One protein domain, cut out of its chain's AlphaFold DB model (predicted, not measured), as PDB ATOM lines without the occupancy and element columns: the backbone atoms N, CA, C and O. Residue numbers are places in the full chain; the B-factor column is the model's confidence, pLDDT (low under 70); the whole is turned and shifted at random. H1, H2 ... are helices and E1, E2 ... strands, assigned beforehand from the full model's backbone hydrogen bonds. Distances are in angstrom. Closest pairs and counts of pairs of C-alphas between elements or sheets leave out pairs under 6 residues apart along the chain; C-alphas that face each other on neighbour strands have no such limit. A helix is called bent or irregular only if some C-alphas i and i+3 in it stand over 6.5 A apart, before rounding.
ATOM      1  N   ILE A   7     166.292  99.418 257.020       87.81
ATOM      2  CA  ILE A   7     165.984 100.639 257.780       87.81
ATOM      3  C   ILE A   7     164.736 100.367 258.618       87.81
ATOM      4  O   ILE A   7     163.763  99.805 258.119       87.81
ATOM      5  N   VAL A   8     164.770 100.738 259.898       89.56
ATOM      6  CA  VAL A   8     163.643 100.598 260.828       89.56
ATOM      7  C   VAL A   8     163.356 101.961 261.437       89.56
ATOM      8  O   VAL A   8     164.266 102.610 261.943       89.56
ATOM      9  N   ILE A   9     162.097 102.384 261.377       88.62
ATOM     10  CA  ILE A   9     161.608 103.627 261.967       88.62
ATOM     11  C   ILE A   9     160.608 103.258 263.058       88.62
ATOM     12  O   ILE A   9     159.613 102.574 262.792       88.62
ATOM     13  N   THR A  10     160.872 103.720 264.274       90.94
ATOM     14  CA  THR A  10     160.009 103.547 265.443       90.94
ATOM     15  C   THR A  10     159.568 104.894 266.002       90.94
ATOM     16  O   THR A  10     160.186 105.925 265.732       90.94
ATOM     17  N   ASP A  11     158.473 104.889 266.759       86.88
ATOM     18  CA  ASP A  11     158.140 106.010 267.636       86.88
ATOM     19  C   ASP A  11     158.979 105.974 268.929       86.88
ATOM     20  O   ASP A  11     159.790 105.074 269.150       86.88
ATOM     21  N   MET A  12     158.758 106.948 269.813       81.62
ATOM     22  CA  MET A  12     159.449 107.041 271.108       81.62
ATOM     23  C   MET A  12     159.117 105.886 272.072       81.62
ATOM     24  O   MET A  12     159.804 105.704 273.072       81.62
ATOM     25  N   CYS A  13     158.064 105.112 271.795       83.56
ATOM     26  CA  CYS A  13     157.663 103.927 272.554       83.56
ATOM     27  C   CYS A  13     158.171 102.621 271.909       83.56
ATOM     28  O   CYS A  13     157.628 101.554 272.211       83.56
ATOM     29  N   ASP A  14     159.138 102.700 270.987       85.62
ATOM     30  CA  ASP A  14     159.654 101.586 270.181       85.62
ATOM     31  C   ASP A  14     158.585 100.860 269.339       85.62
ATOM     32  O   ASP A  14     158.758  99.710 268.920       85.62
ATOM     33  N   ARG A  15     157.460 101.516 269.038       87.94
ATOM     34  CA  ARG A  15     156.432 100.935 268.167       87.94
ATOM     35  C   ARG A  15     156.853 101.105 266.721       87.94
ATOM     36  O   ARG A  15     157.222 102.196 266.291       87.94
ATOM     37  N   LEU A  16     156.759 100.021 265.958       88.38
ATOM     38  CA  LEU A  16     157.118 100.018 264.547       88.38
ATOM     39  C   LEU A  16     156.221 100.977 263.751       88.38
ATOM     40  O   LEU A  16     155.013 100.762 263.651       88.38
ATOM     41  N   ILE A  17     156.831 101.995 263.146       88.88
ATOM     42  CA  ILE A  17     156.185 102.875 262.168       88.88
ATOM     43  C   ILE A  17     156.407 102.313 260.767       88.88
ATOM     44  O   ILE A  17     155.454 102.174 259.999       88.88
ATOM     45  N   LEU A  18     157.659 101.994 260.434       90.50
ATOM     46  CA  LEU A  18     158.033 101.519 259.109       90.50
ATOM     47  C   LEU A  18     159.270 100.622 259.156       90.50
ATOM     48  O   LEU A  18     160.205 100.886 259.910       90.50
ATOM     49  N   ASP A  19     159.307  99.599 258.305       90.19
ATOM     50  CA  ASP A  19     160.538  98.872 257.996       90.19
ATOM     51  C   ASP A  19     160.760  98.728 256.490       90.19
ATOM     52  O   ASP A  19     159.818  98.562 255.709       90.19
ATOM     53  N   THR A  20     162.028  98.772 256.088       86.06
ATOM     54  CA  THR A  20     162.460  98.483 254.723       86.06
ATOM     55  C   THR A  20     163.440  97.323 254.692       86.06
ATOM     56  O   THR A  20     164.267  97.172 255.589       86.06
ATOM     57  N   CYS A  21     163.389  96.512 253.641       83.44
ATOM     58  CA  CYS A  21     164.364  95.457 253.375       83.44
ATOM     59  C   CYS A  21     164.549  95.318 251.866       83.44
ATOM     60  O   CYS A  21     163.567  95.266 251.126       83.44
ATOM     61  N   GLY A  22     165.800  95.276 251.400       75.50
ATOM     62  CA  GLY A  22     166.107  95.001 249.992       75.50
ATOM     63  C   GLY A  22     165.405  95.928 248.987       75.50
ATOM     64  O   GLY A  22     164.913  95.436 247.976       75.50
ATOM     65  N   TYR A  23     165.358  97.239 249.266       71.50
ATOM     66  CA  TYR A  23     164.703  98.289 248.457       71.50
ATOM     67  C   TYR A  23     163.174  98.349 248.498       71.50
ATOM     68  O   TYR A  23     162.576  99.145 247.774       71.50
ATOM     69  N   PHE A  24     162.526  97.557 249.350       78.44
ATOM     70  CA  PHE A  24     161.077  97.599 249.515       78.44
ATOM     71  C   PHE A  24     160.703  98.045 250.922       78.44
ATOM     72  O   PHE A  24     161.340  97.656 251.901       78.44
ATOM     73  N   ILE A  25     159.645  98.853 251.017       82.31
ATOM     74  CA  ILE A  25     158.954  99.117 252.279       82.31
ATOM     75  C   ILE A  25     158.111  97.874 252.577       82.31
ATOM     76  O   ILE A  25     157.155  97.587 251.858       82.31
ATOM     77  N   ASN A  26     158.493  97.118 253.603       81.00
ATOM     78  CA  ASN A  26     157.819  95.876 253.987       81.00
ATOM     79  C   ASN A  26     156.539  96.159 254.771       81.00
ATOM     80  O   ASN A  26     155.496  95.571 254.493       81.00
ATOM     81  N   SER A  27     156.625  97.069 255.742       83.25
ATOM     82  CA  SER A  27     155.503  97.442 256.598       83.25
ATOM     83  C   SER A  27     155.440  98.956 256.705       83.25
ATOM     84  O   SER A  27     156.411  99.589 257.101       83.25
ATOM     85  N   CYS A  28     154.294  99.539 256.361       86.19
ATOM     86  CA  CYS A  28     153.961 100.927 256.676       86.19
ATOM     87  C   CYS A  28     152.429 101.061 256.722       86.19
ATOM     88  O   CYS A  28     151.786 101.077 255.668       86.19
ATOM     89  N   PRO A  29     151.810 101.114 257.917       83.62
ATOM     90  CA  PRO A  29     150.355 101.144 258.044       83.62
ATOM     91  C   PRO A  29     149.752 102.453 257.514       83.62
ATOM     92  O   PRO A  29     148.637 102.451 256.995       83.62
ATOM     93  N   ASN A  30     150.494 103.562 257.588       88.19
ATOM     94  CA  ASN A  30     150.076 104.847 257.036       88.19
ATOM     95  C   ASN A  30     150.562 104.991 255.583       88.19
ATOM     96  O   ASN A  30     151.747 105.191 255.324       88.19
ATOM     97  N   GLN A  31     149.635 104.889 254.630       82.88
ATOM     98  CA  GLN A  31     149.941 104.935 253.197       82.88
ATOM     99  C   GLN A  31     150.343 106.329 252.698       82.88
ATOM    100  O   GLN A  31     151.130 106.428 251.759       82.88
ATOM    101  N   GLU A  32     149.842 107.400 253.314       89.31
ATOM    102  CA  GLU A  32     150.244 108.765 252.949       89.31
ATOM    103  C   GLU A  32     151.683 109.024 253.406       89.31
ATOM    104  O   GLU A  32     152.525 109.406 252.597       89.31
ATOM    105  N   PHE A  33     152.008 108.643 254.644       87.56
ATOM    106  CA  PHE A  33     153.380 108.684 255.152       87.56
ATOM    107  C   PHE A  33     154.338 107.819 254.318       87.56
ATOM    108  O   PHE A  33     155.456 108.234 254.025       87.56
ATOM    109  N   CYS A  34     153.886 106.640 253.871       87.19
ATOM    110  CA  CYS A  34     154.659 105.769 252.987       87.19
ATOM    111  C   CYS A  34     155.085 106.500 251.704       87.19
ATOM    112  O   CYS A  34     156.251 106.447 251.328       87.19
ATOM    113  N   LYS A  35     154.173 107.236 251.056       86.88
ATOM    114  CA  LYS A  35     154.486 108.004 249.837       86.88
ATOM    115  C   LYS A  35     155.461 109.147 250.108       86.88
ATOM    116  O   LYS A  35     156.322 109.412 249.274       86.88
ATOM    117  N   GLU A  36     155.325 109.808 251.252       90.44
ATOM    118  CA  GLU A  36     156.179 110.933 251.644       90.44
ATOM    119  C   GLU A  36     157.610 110.494 251.969       90.44
ATOM    120  O   GLU A  36     158.565 111.156 251.564       90.44
ATOM    121  N   ILE A  37     157.772 109.364 252.660       88.12
ATOM    122  CA  ILE A  37     159.072 108.878 253.143       88.12
ATOM    123  C   ILE A  37     159.846 108.092 252.067       88.12
ATOM    124  O   ILE A  37     161.078 108.076 252.064       88.12
ATOM    125  N   HIS A  38     159.142 107.477 251.108       84.94
ATOM    126  CA  HIS A  38     159.718 106.666 250.030       84.94
ATOM    127  C   HIS A  38     160.873 107.335 249.254       84.94
ATOM    128  O   HIS A  38     161.923 106.694 249.125       84.94
ATOM    129  N   PRO A  39     160.762 108.596 248.778       88.31
ATOM    130  CA  PRO A  39     161.843 109.259 248.044       88.31
ATOM    131  C   PRO A  39     163.090 109.544 248.893       88.31
ATOM    132  O   PRO A  39     164.141 109.836 248.331       88.31
ATOM    133  N   PHE A  40     163.002 109.460 250.224       87.19
ATOM    134  CA  PHE A  40     164.153 109.629 251.111       87.19
ATOM    135  C   PHE A  40     164.847 108.300 251.406       87.19
ATOM    136  O   PHE A  40     166.073 108.242 251.381       87.19
ATOM    137  N   LEU A  41     164.078 107.235 251.656       86.69
ATOM    138  CA  LEU A  41     164.631 105.945 252.079       86.69
ATOM    139  C   LEU A  41     165.277 105.163 250.934       86.69
ATOM    140  O   LEU A  41     166.304 104.525 251.149       86.69
ATOM    141  N   ILE A  42     164.719 105.218 249.720       84.19
ATOM    142  CA  ILE A  42     165.249 104.434 248.591       84.19
ATOM    143  C   ILE A  42     166.660 104.860 248.192       84.19
ATOM    144  O   ILE A  42     167.512 103.973 248.116       84.19
ATOM    145  N   PRO A  43     166.961 106.160 248.009       88.00
ATOM    146  CA  PRO A  43     168.324 106.577 247.694       88.00
ATOM    147  C   PRO A  43     169.340 106.139 248.756       88.00
ATOM    148  O   PRO A  43     170.441 105.728 248.404       88.00
ATOM    149  N   ILE A  44     168.951 106.153 250.039       86.69
ATOM    150  CA  ILE A  44     169.808 105.703 251.148       86.69
ATOM    151  C   ILE A  44     170.082 104.204 251.059       86.69
ATOM    152  O   ILE A  44     171.223 103.766 251.153       86.69
ATOM    153  N   GLN A  45     169.060 103.388 250.812       82.69
ATOM    154  CA  GLN A  45     169.277 101.952 250.639       82.69
ATOM    155  C   GLN A  45     170.149 101.650 249.414       82.69
ATOM    156  O   GLN A  45     170.965 100.723 249.448       82.69
ATOM    157  N   MET A  46     169.954 102.396 248.315       83.62
ATOM    158  CA  MET A  46     170.668 102.223 247.035       83.62
ATOM    159  C   MET A  46     172.125 102.677 247.106       83.62
ATOM    160  O   MET A  46     172.903 102.350 246.211       83.62
ATOM    161  N   GLY A  47     172.495 103.386 248.171       83.62
ATOM    162  CA  GLY A  47     173.775 104.066 248.295       83.62
ATOM    163  C   GLY A  47     173.947 105.216 247.305       83.62
ATOM    164  O   GLY A  47     175.057 105.567 246.916       83.62
ATOM    165  N   GLU A  48     172.829 105.777 246.842       87.12
ATOM    166  CA  GLU A  48     172.790 106.990 246.021       87.12
ATOM    167  C   GLU A  48     172.866 108.253 246.887       87.12
ATOM    168  O   GLU A  48     173.164 109.338 246.385       87.12
ATOM    169  N   LYS A  49     172.570 108.124 248.186       85.62
ATOM    170  CA  LYS A  49     172.569 109.212 249.158       85.62
ATOM    171  C   LYS A  49     172.989 108.691 250.528       85.62
ATOM    172  O   LYS A  49     172.350 107.778 251.031       85.62
ATOM    173  N   ASP A  50     173.946 109.348 251.174       82.25
ATOM    174  CA  ASP A  50     174.283 109.035 252.563       82.25
ATOM    175  C   ASP A  50     173.080 109.268 253.495       82.25
ATOM    176  O   ASP A  50     172.338 110.251 253.359       82.25
ATOM    177  N   ALA A  51     172.926 108.407 254.505       78.06
ATOM    178  CA  ALA A  51     171.910 108.557 255.557       78.06
ATOM    179  C   ALA A  51     172.042 109.872 256.362       78.06
ATOM    180  O   ALA A  51     171.117 110.258 257.080       78.06
ATOM    181  N   GLY A  52     173.165 110.577 256.204       80.75
ATOM    182  CA  GLY A  52     173.508 111.778 256.951       80.75
ATOM    183  C   GLY A  52     174.044 111.455 258.344       80.75
ATOM    184  O   GLY A  52     174.153 110.297 258.749       80.75
ATOM    185  N   GLU A  53     174.405 112.500 259.083       80.31
ATOM    186  CA  GLU A  53     174.811 112.347 260.476       80.31
ATOM    187  C   GLU A  53     173.582 112.137 261.360       80.31
ATOM    188  O   GLU A  53     172.567 112.825 261.231       80.31
ATOM    189  N   VAL A  54     173.688 111.187 262.290       75.50
ATOM    190  CA  VAL A  54     172.688 111.023 263.344       75.50
ATOM    191  C   VAL A  54     172.653 112.312 264.157       75.50
ATOM    192  O   VAL A  54     173.703 112.789 264.597       75.50
ATOM    193  N   LEU A  55     171.450 112.856 264.377       76.69
ATOM    194  CA  LEU A  55     171.262 113.995 265.266       76.69
ATOM    195  C   LEU A  55     171.822 113.630 266.643       76.69
ATOM    196  O   LEU A  55     171.230 112.856 267.393       76.69
ATOM    197  N   SER A  56     172.986 114.185 266.949       77.12
ATOM    198  CA  SER A  56     173.659 114.028 268.226       77.12
ATOM    199  C   SER A  56     173.877 115.421 268.792       77.12
ATOM    200  O   SER A  56     174.479 116.293 268.170       77.12
ATOM    201  N   VAL A  57     173.304 115.655 269.965       83.56
ATOM    202  CA  VAL A  57     173.478 116.894 270.721       83.56
ATOM    203  C   VAL A  57     174.261 116.583 271.989       83.56
ATOM    204  O   VAL A  57     174.347 115.426 272.409       83.56
ATOM    205  N   SER A  58     174.865 117.602 272.602       89.44
ATOM    206  CA  SER A  58     175.497 117.407 273.904       89.44
ATOM    207  C   SER A  58     174.459 116.962 274.930       89.44
ATOM    208  O   SER A  58     173.270 117.282 274.834       89.44
ATOM    209  N   ARG A  59     174.933 116.236 275.945       86.50
ATOM    210  CA  ARG A  59     174.086 115.735 277.024       86.50
ATOM    211  C   ARG A  59     173.261 116.853 277.666       86.50
ATOM    212  O   ARG A  59     172.062 116.678 277.832       86.50
ATOM    213  N   ASP A  60     173.877 118.005 277.921       91.19
ATOM    214  CA  ASP A  60     173.210 119.151 278.548       91.19
ATOM    215  C   ASP A  60     172.009 119.646 277.726       91.19
ATOM    216  O   ASP A  60     170.949 119.934 278.276       91.19
ATOM    217  N   VAL A  61     172.147 119.689 276.394       88.75
ATOM    218  CA  VAL A  61     171.067 120.101 275.483       88.75
ATOM    219  C   VAL A  61     169.950 119.057 275.462       88.75
ATOM    220  O   VAL A  61     168.776 119.416 275.499       88.75
ATOM    221  N   SER A  62     170.298 117.765 275.446       86.75
ATOM    222  CA  SER A  62     169.290 116.698 275.500       86.75
ATOM    223  C   SER A  62     168.520 116.686 276.825       86.75
ATOM    224  O   SER A  62     167.301 116.577 276.817       86.75
ATOM    225  N   GLU A  63     169.206 116.861 277.961       90.81
ATOM    226  CA  GLU A  63     168.581 116.872 279.288       90.81
ATOM    227  C   GLU A  63     167.642 118.067 279.456       90.81
ATOM    228  O   GLU A  63     166.564 117.912 280.031       90.81
ATOM    229  N   GLN A  64     168.005 119.236 278.917       91.62
ATOM    230  CA  GLN A  64     167.113 120.392 278.902       91.62
ATOM    231  C   GLN A  64     165.828 120.098 278.116       91.62
ATOM    232  O   GLN A  64     164.740 120.318 278.643       91.62
ATOM    233  N   TYR A  65     165.947 119.570 276.895       87.50
ATOM    234  CA  TYR A  65     164.789 119.248 276.057       87.50
ATOM    235  C   TYR A  65     163.857 118.231 276.732       87.50
ATOM    236  O   TYR A  65     162.653 118.459 276.822       87.50
ATOM    237  N   PHE A  66     164.414 117.139 277.265       87.69
ATOM    238  CA  PHE A  66     163.618 116.112 277.941       87.69
ATOM    239  C   PHE A  66     162.943 116.628 279.212       87.69
ATOM    240  O   PHE A  66     161.827 116.223 279.516       87.69
ATOM    241  N   ARG A  67     163.594 117.539 279.943       90.88
ATOM    242  CA  ARG A  67     162.998 118.168 281.121       90.88
ATOM    243  C   ARG A  67     161.818 119.066 280.758       90.88
ATOM    244  O   ARG A  67     160.807 119.024 281.446       90.88
ATOM    245  N   GLU A  68     161.944 119.874 279.710       91.12
ATOM    246  CA  GLU A  68     160.854 120.744 279.247       91.12
ATOM    247  C   GLU A  68     159.639 119.917 278.781       91.12
ATOM    248  O   GLU A  68     158.503 120.264 279.108       91.12
ATOM    249  N   GLU A  69     159.869 118.792 278.092       87.31
ATOM    250  CA  GLU A  69     158.828 117.811 277.740       87.31
ATOM    251  C   GLU A  69     158.154 117.195 278.977       87.31
ATOM    252  O   GLU A  69     156.925 117.159 279.050       87.31
ATOM    253  N   ASP A  70     158.932 116.751 279.969       88.88
ATOM    254  CA  ASP A  70     158.412 116.135 281.201       88.88
ATOM    255  C   ASP A  70     157.599 117.129 282.049       88.88
ATOM    256  O   ASP A  70     156.521 116.805 282.557       88.88
ATOM    257  N   GLU A  71     158.060 118.381 282.147       90.62
ATOM    258  CA  GLU A  71     157.327 119.464 282.809       90.62
ATOM    259  C   GLU A  71     156.005 119.757 282.078       90.62
ATOM    260  O   GLU A  71     154.960 119.894 282.720       90.62
ATOM    261  N   ALA A  72     156.009 119.795 280.741       87.81
ATOM    262  CA  ALA A  72     154.795 119.988 279.950       87.81
ATOM    263  C   ALA A  72     153.800 118.827 280.116       87.81
ATOM    264  O   ALA A  72     152.603 119.072 280.300       87.81
ATOM    265  N   ALA A  73     154.286 117.581 280.108       85.31
ATOM    266  CA  ALA A  73     153.473 116.390 280.340       85.31
ATOM    267  C   ALA A  73     152.850 116.410 281.743       85.31
ATOM    268  O   ALA A  73     151.633 116.294 281.879       85.31
ATOM    269  N   THR A  74     153.656 116.684 282.772       88.19
ATOM    270  CA  THR A  74     153.199 116.790 284.166       88.19
ATOM    271  C   THR A  74     152.117 117.862 284.325       88.19
ATOM    272  O   THR A  74     151.087 117.635 284.961       88.19
ATOM    273  N   MET A  75     152.309 119.039 283.723       87.81
ATOM    274  CA  MET A  75     151.329 120.130 283.782       87.81
ATOM    275  C   MET A  75     150.022 119.782 283.058       87.81
ATOM    276  O   MET A  75     148.945 120.160 283.528       87.81
ATOM    277  N   ALA A  76     150.093 119.053 281.942       85.31
ATOM    278  CA  ALA A  76     148.915 118.564 281.232       85.31
ATOM    279  C   ALA A  76     148.154 117.504 282.046       85.31
ATOM    280  O   ALA A  76     146.926 117.551 282.102       85.31
ATOM    281  N   GLU A  77     148.860 116.589 282.713       84.06
ATOM    282  CA  GLU A  77     148.254 115.570 283.579       84.06
ATOM    283  C   GLU A  77     147.541 116.186 284.785       84.06
ATOM    284  O   GLU A  77     146.402 115.824 285.078       84.06
ATOM    285  N   ILE A  78     148.163 117.167 285.444       81.25
ATOM    286  CA  ILE A  78     147.550 117.888 286.570       81.25
ATOM    287  C   ILE A  78     146.334 118.704 286.105       81.25
ATOM    288  O   ILE A  78     145.345 118.786 286.826       81.25
ATOM    289  N   GLY A  79     146.379 119.296 284.907       71.56
ATOM    290  CA  GLY A  79     145.265 120.062 284.335       71.56
ATOM    291  C   GLY A  79     144.086 119.216 283.835       71.56
ATOM    292  O   GLY A  79     143.017 119.765 283.568       71.56
ATOM    293  N   MET A  80     144.271 117.900 283.700       62.25
ATOM    294  CA  MET A  80     143.219 116.929 283.370       62.25
ATOM    295  C   MET A  80     142.547 116.312 284.615       62.25
ATOM    296  O   MET A  80     141.691 115.436 284.460       62.25
ATOM    297  N   MET A  81     142.914 116.763 285.822       50.81
ATOM    298  CA  MET A  81     142.317 116.379 287.110       50.81
ATOM    299  C   MET A  81     141.299 117.418 287.594       50.81
ATOM    300  O   MET A  81     140.257 116.991 288.143       50.81
TER     301      MET A  81
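Overview. This is residues 7 to 81 of the 81 residues of an uncharacterized protein of uncultured Clostridium sp (UniProt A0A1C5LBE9). A small three-stranded sheet, E1 E2 E3, with the kinked helix H1 packed over one face, makes a compact head; its other face is bare. From this head a long link leads to the long helix H2, which sticks out as a free arm, residues 53 to 81 standing free. The printed part has 75 residues, with three named strands and then two named helices along the chain, the sheet running E1 - E2 - E3, antiparallel, and the class mixed. The whole is only just extended, close to loose, with a radius of gyration of the C-alphas of 17.1 A and spans of 47 by 31 by 18 A.

Along the chain. E1 is residues 7 to 10, 10.1 A, from C-alpha 7 at (165.984, 100.639, 257.780). E2 is residues 16 to 21, 14.1 A, and E3 residues 24 to 27, 9.0 A. H1 is residues 31 to 46, 21.8 A, with a kink of 49 degrees near residue 38. H2 is residues 59 to 79, 30.0 A, ending at C-alpha 79 (145.265, 120.062, 284.335).

Arrangement. The strands form a meander, each the antiparallel neighbour of the one before. In the hairpin E1 and E2, N 9 and O 18 are 2.8 A apart, within hydrogen-bond range; in the hairpin E2 and E3, N 21 and O 24 are 2.9 A apart. H1 is on the sheet in two layers, a helix on one face, at a height over the sheet of 9.0 A, over E2 and E3. The closest C-alphas of E3 and H1 are those of Ile 25 and His 38, 7.9 A apart. H1 is only just irregular: C-alphas 36 and 39 are 6.9 A apart. Every O i to N i+4 pair is within hydrogen-bond range in H2, and 8 of 12 in H1. H2 is apart from H1 and from the three strands.

Size, cuts and confidence. The C-alphas of Glu 48 and Met 81 are the two farthest apart, at 52.0 A. The printed part has no cut. The link from H1 to H2, residues 47 to 58, is long. Residues 80 to 81 have pLDDT under 70.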